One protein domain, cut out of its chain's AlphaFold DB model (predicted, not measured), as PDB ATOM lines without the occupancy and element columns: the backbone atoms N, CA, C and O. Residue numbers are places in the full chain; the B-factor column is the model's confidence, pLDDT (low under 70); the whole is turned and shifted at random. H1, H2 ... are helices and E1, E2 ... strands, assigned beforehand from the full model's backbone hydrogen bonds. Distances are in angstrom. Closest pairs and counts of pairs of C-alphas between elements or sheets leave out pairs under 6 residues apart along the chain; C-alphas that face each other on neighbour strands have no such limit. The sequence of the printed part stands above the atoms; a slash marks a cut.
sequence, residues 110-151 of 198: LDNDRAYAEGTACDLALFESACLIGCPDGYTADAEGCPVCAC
ATOM      1  N   LEU A 110      59.179  37.843 -12.721       63.56
ATOM      2  CA  LEU A 110      59.165  38.211 -11.316       63.56
ATOM      3  C   LEU A 110      57.937  37.511 -10.732       63.56
ATOM      4  O   LEU A 110      56.880  37.538 -11.357       63.56
ATOM      5  N   ASP A 111      58.078  36.845  -9.585       56.44
ATOM      6  CA  ASP A 111      57.112  35.880  -9.024       56.44
ATOM      7  C   ASP A 111      55.632  36.336  -8.975       56.44
ATOM      8  O   ASP A 111      54.731  35.511  -8.835       56.44
ATOM      9  N   ASN A 112      55.365  37.630  -9.150       54.41
ATOM     10  CA  ASN A 112      54.034  38.222  -9.251       54.41
ATOM     11  C   ASN A 112      53.326  37.985 -10.606       54.41
ATOM     12  O   ASN A 112      52.104  38.081 -10.671       54.41
ATOM     13  N   ASP A 113      54.044  37.641 -11.679       50.69
ATOM     14  CA  ASP A 113      53.465  37.507 -13.029       50.69
ATOM     15  C   ASP A 113      52.963  36.087 -13.344       50.69
ATOM     16  O   ASP A 113      52.239  35.875 -14.320       50.69
ATOM     17  N   ARG A 114      53.268  35.091 -12.497       49.72
ATOM     18  CA  ARG A 114      52.762  33.716 -12.684       49.72
ATOM     19  C   ARG A 114      51.247  33.604 -12.459       49.72
ATOM     20  O   ARG A 114      50.632  32.672 -12.966       49.72
ATOM     21  N   ALA A 115      50.638  34.576 -11.775       48.06
ATOM     22  CA  ALA A 115      49.183  34.703 -11.657       48.06
ATOM     23  C   ALA A 115      48.508  35.145 -12.976       48.06
ATOM     24  O   ALA A 115      47.310  34.935 -13.163       48.06
ATOM     25  N   TYR A 116      49.270  35.703 -13.926       46.53
ATOM     26  CA  TYR A 116      48.731  36.238 -15.179       46.53
ATOM     27  C   TYR A 116      48.474  35.155 -16.243       46.53
ATOM     28  O   TYR A 116      47.609  35.320 -17.103       46.53
ATOM     29  N   ALA A 117      49.185  34.024 -16.178       50.66
ATOM     30  CA  ALA A 117      49.057  32.937 -17.154       50.66
ATOM     31  C   ALA A 117      47.784  32.083 -16.966       50.66
ATOM     32  O   ALA A 117      47.323  31.454 -17.917       50.66
ATOM     33  N   GLU A 118      47.170  32.108 -15.777       51.38
ATOM     34  CA  GLU A 118      45.945  31.360 -15.452       51.38
ATOM     35  C   GLU A 118      44.764  32.297 -15.131       51.38
ATOM     36  O   GLU A 118      44.053  32.147 -14.142       51.38
ATOM     37  N   GLY A 119      44.529  33.291 -15.991       49.59
ATOM     38  CA  GLY A 119      43.197  33.877 -16.197       49.59
ATOM     39  C   GLY A 119      42.587  34.716 -15.066       49.59
ATOM     40  O   GLY A 119      41.457  35.181 -15.231       49.59
ATOM     41  N   THR A 120      43.293  34.974 -13.966       51.66
ATOM     42  CA  THR A 120      42.835  35.943 -12.959       51.66
ATOM     43  C   THR A 120      43.456  37.293 -13.289       51.66
ATOM     44  O   THR A 120      44.534  37.642 -12.825       51.66
ATOM     45  N   ALA A 121      42.801  38.034 -14.184       60.84
ATOM     46  CA  ALA A 121      43.258  39.355 -14.591       60.84
ATOM     47  C   ALA A 121      43.136  40.330 -13.411       60.84
ATOM     48  O   ALA A 121      42.075  40.909 -13.174       60.84
ATOM     49  N   CYS A 122      44.222  40.512 -12.667       67.50
ATOM     50  CA  CYS A 122      44.351  41.633 -11.750       67.50
ATOM     51  C   CYS A 122      44.242  42.928 -12.568       67.50
ATOM     52  O   CYS A 122      44.956  43.106 -13.559       67.50
ATOM     53  N   ASP A 123      43.352  43.839 -12.177       74.44
ATOM     54  CA  ASP A 123      43.250  45.147 -12.825       74.44
ATOM     55  C   ASP A 123      44.397  46.045 -12.337       74.44
ATOM     56  O   ASP A 123      44.272  46.828 -11.392       74.44
ATOM     57  N   LEU A 124      45.560  45.886 -12.969       72.00
ATOM     58  CA  LEU A 124      46.766  46.649 -12.646       72.00
ATOM     59  C   LEU A 124      46.578  48.156 -12.885       72.00
ATOM     60  O   LEU A 124      47.204  48.962 -12.201       72.00
ATOM     61  N   ALA A 125      45.678  48.550 -13.792       68.88
ATOM     62  CA  ALA A 125      45.374  49.957 -14.043       68.88
ATOM     63  C   ALA A 125      44.604  50.589 -12.868       68.88
ATOM     64  O   ALA A 125      44.864  51.737 -12.484       68.88
ATOM     65  N   LEU A 126      43.692  49.836 -12.245       67.75
ATOM     66  CA  LEU A 126      43.075  50.236 -10.977       67.75
ATOM     67  C   LEU A 126      44.089  50.249  -9.833       67.75
ATOM     68  O   LEU A 126      44.039  51.143  -8.991       67.75
ATOM     69  N   PHE A 127      45.027  49.305  -9.808       76.75
ATOM     70  CA  PHE A 127      46.049  49.258  -8.766       76.75
ATOM     71  C   PHE A 127      46.966  50.488  -8.789       76.75
ATOM     72  O   PHE A 127      47.151  51.139  -7.762       76.75
ATOM     73  N   GLU A 128      47.484  50.857  -9.960       71.44
ATOM     74  CA  GLU A 128      48.418  51.978 -10.124       71.44
ATOM     75  C   GLU A 128      47.763  53.337  -9.818       71.44
ATOM     76  O   GLU A 128      48.414  54.263  -9.336       71.44
ATOM     77  N   SER A 129      46.449  53.450 -10.032       71.56
ATOM     78  CA  SER A 129      45.685  54.662  -9.716       71.56
ATOM     79  C   SER A 129      45.165  54.714  -8.274       71.56
ATOM     80  O   SER A 129      44.978  55.807  -7.734       71.56
ATOM     81  N   ALA A 130      44.948  53.564  -7.627       75.00
ATOM     82  CA  ALA A 130      44.497  53.487  -6.238       75.00
ATOM     83  C   ALA A 130      45.655  53.474  -5.228       75.00
ATOM     84  O   ALA A 130      45.486  53.919  -4.088       75.00
ATOM     85  N   CYS A 131      46.828  52.972  -5.621       81.56
ATOM     86  CA  CYS A 131      47.961  52.812  -4.727       81.56
ATOM     87  C   CYS A 131      48.888  54.029  -4.755       81.56
ATOM     88  O   CYS A 131      49.728  54.198  -5.631       81.56
ATOM     89  N   LEU A 132      48.754  54.885  -3.741       83.44
ATOM     90  CA  LEU A 132      49.531  56.124  -3.623       83.44
ATOM     91  C   LEU A 132      50.926  55.932  -3.003       83.44
ATOM     92  O   LEU A 132      51.654  56.910  -2.820       83.44
ATOM     93  N   ILE A 133      51.298  54.701  -2.637       76.88
ATOM     94  CA  ILE A 133      52.617  54.395  -2.073       76.88
ATOM     95  C   ILE A 133      53.506  53.772  -3.149       76.88
ATOM     96  O   ILE A 133      53.092  52.849  -3.844       76.88
ATOM     97  N   GLY A 134      54.738  54.266  -3.269       78.81
ATOM     98  CA  GLY A 134      55.779  53.638  -4.081       78.81
ATOM     99  C   GLY A 134      56.616  52.696  -3.223       78.81
ATOM    100  O   GLY A 134      57.198  53.136  -2.230       78.81
ATOM    101  N   CYS A 135      56.688  51.421  -3.598       80.50
ATOM    102  CA  CYS A 135      57.502  50.425  -2.907       80.50
ATOM    103  C   CYS A 135      58.756  50.115  -3.743       80.50
ATOM    104  O   CYS A 135      58.620  49.492  -4.794       80.50
ATOM    105  N   PRO A 136      59.970  50.527  -3.320       72.06
ATOM    106  CA  PRO A 136      61.189  50.332  -4.115       72.06
ATOM    107  C   PRO A 136      61.543  48.851  -4.312       72.06
ATOM    108  O   PRO A 136      62.129  48.502  -5.329       72.06
ATOM    109  N   ASP A 137      61.145  48.002  -3.364       72.06
ATOM    110  CA  ASP A 137      61.383  46.555  -3.380       72.06
ATOM    111  C   ASP A 137      60.154  45.748  -3.855       72.06
ATOM    112  O   ASP A 137      60.174  44.523  -3.818       72.06
ATOM    113  N   GLY A 138      59.075  46.414  -4.294       79.25
ATOM    114  CA  GLY A 138      57.840  45.779  -4.777       79.25
ATOM    115  C   GLY A 138      56.698  45.670  -3.751       79.25
ATOM    116  O   GLY A 138      56.837  46.027  -2.576       79.25
ATOM    117  N   TYR A 139      55.543  45.195  -4.227       82.56
ATOM    118  CA  TYR A 139      54.283  45.087  -3.480       82.56
ATOM    119  C   TYR A 139      53.982  43.646  -3.065       82.56
ATOM    120  O   TYR A 139      54.249  42.718  -3.820       82.56
ATOM    121  N   THR A 140      53.369  43.463  -1.896       83.94
ATOM    122  CA  THR A 140      52.826  42.168  -1.459       83.94
ATOM    123  C   THR A 140      51.664  41.735  -2.347       83.94
ATOM    124  O   THR A 140      50.937  42.599  -2.829       83.94
ATOM    125  N   ALA A 141      51.424  40.431  -2.473       80.81
ATOM    126  CA  ALA A 141      50.274  39.886  -3.192       80.81
ATOM    127  C   ALA A 141      49.185  39.338  -2.244       80.81
ATOM    128  O   ALA A 141      49.480  38.985  -1.097       80.81
ATOM    129  N   ASP A 142      47.935  39.282  -2.708       77.88
ATOM    130  CA  ASP A 142      46.834  38.571  -2.043       77.88
ATOM    131  C   ASP A 142      46.882  37.051  -2.309       77.88
ATOM    132  O   ASP A 142      47.861  36.524  -2.841       77.88
ATOM    133  N   ALA A 143      45.850  36.318  -1.872       76.31
ATOM    134  CA  ALA A 143      45.793  34.861  -2.018       76.31
ATOM    135  C   ALA A 143      45.668  34.419  -3.487       76.31
ATOM    136  O   ALA A 143      45.998  33.282  -3.822       76.31
ATOM    137  N   GLU A 144      45.205  35.322  -4.343       73.00
ATOM    138  CA  GLU A 144      45.018  35.169  -5.777       73.00
ATOM    139  C   GLU A 144      46.256  35.616  -6.577       73.00
ATOM    140  O   GLU A 144      46.314  35.410  -7.789       73.00
ATOM    141  N   GLY A 145      47.267  36.183  -5.911       71.94
ATOM    142  CA  GLY A 145      48.501  36.655  -6.534       71.94
ATOM    143  C   GLY A 145      48.422  38.083  -7.080       71.94
ATOM    144  O   GLY A 145      49.357  38.526  -7.745       71.94
ATOM    145  N   CYS A 146      47.353  38.827  -6.799       81.62
ATOM    146  CA  CYS A 146      47.219  40.217  -7.218       81.62
ATOM    147  C   CYS A 146      47.956  41.165  -6.267       81.62
ATOM    148  O   CYS A 146      47.930  40.964  -5.050       81.62
ATOM    149  N   PRO A 147      48.593  42.232  -6.786       79.12
ATOM    150  CA  PRO A 147      49.300  43.179  -5.942       79.12
ATOM    151  C   PRO A 147      48.321  43.899  -5.008       79.12
ATOM    152  O   PRO A 147      47.296  44.444  -5.419       79.12
ATOM    153  N   VAL A 148      48.673  43.924  -3.730       85.12
ATOM    154  CA  VAL A 148      48.012  44.676  -2.665       85.12
ATOM    155  C   VAL A 148      48.869  45.893  -2.359       85.12
ATOM    156  O   VAL A 148      50.094  45.836  -2.423       85.12
ATOM    157  N   CYS A 149      48.238  47.019  -2.021       84.25
ATOM    158  CA  CYS A 149      48.923  48.289  -1.788       84.25
ATOM    159  C   CYS A 149      49.651  48.295  -0.429       84.25
ATOM    160  O   CYS A 149      49.310  49.033   0.496       84.25
ATOM    161  N   ALA A 150      50.639  47.414  -0.296       82.06
ATOM    162  CA  ALA A 150      51.512  47.222   0.845       82.06
ATOM    163  C   ALA A 150      52.877  46.733   0.336       82.06
ATOM    164  O   ALA A 150      52.948  45.903  -0.564       82.06
ATOM    165  N   CYS A 151      53.969  47.266   0.885       80.31
ATOM    166  CA  CYS A 151      55.319  46.899   0.449       80.31
ATOM    167  C   CYS A 151      55.771  45.569   1.058       80.31
ATOM    168  O   CYS A 151      55.400  45.248   2.193       80.31
TER     169      CYS A 151
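AT A GLANCE: This is residues 110 to 151 of the 198 residues of an uncharacterized protein of Myxococcales bacterium (UniProt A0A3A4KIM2). There is little regular structure here: a small hairpin of two short strands, E1 and E2, with one short named helix, H1, beside E2, and a long stretch with no named element, residues 110 to 123, before H1. The printed part has 42 residues, with H1, E1 and E2 in that order along the chain, and 15 residues in these named elements, a mixed class. The two-strand sheet is antiparallel, and the whole is compact, with a radius of gyration of the C-alphas of 10.1 A and spans of 27 by 19 by 15 A.

IN THESE COORDINATES: Start at C-alpha 110 and pass residues 110 to 123, which hold no named element. Find C-alpha 124 at (46.766, 46.649, -12.646); from there H1 runs 9.6 A to residue 130. E1 is residues 139 to 141, 6.6 A. E2, residues 147 to 151, runs 9.5 A to C-alpha 151 at (55.319, 46.899, 0.449).

HOW THE PARTS SIT: Look at the hairpin of E1 and E2, 133 degrees between directions: N 140 and O 150 are 2.8 A apart, within hydrogen-bond range. The closest C-alphas of H1 and E2 are those of Phe 127 and Pro 147, 7.4 A. In H1 every O i to N i+4 pair is within hydrogen-bond range.

THE WHOLE: The C-alphas of Glu 118 and Leu 132 are the two farthest apart, 27.7 A. The printed part has no cut; the link from H1 to E1 is short, that from E1 to E2 tight. In the B-factor column, pLDDT is under 70 at residues 110 to 122 and 125 to 126.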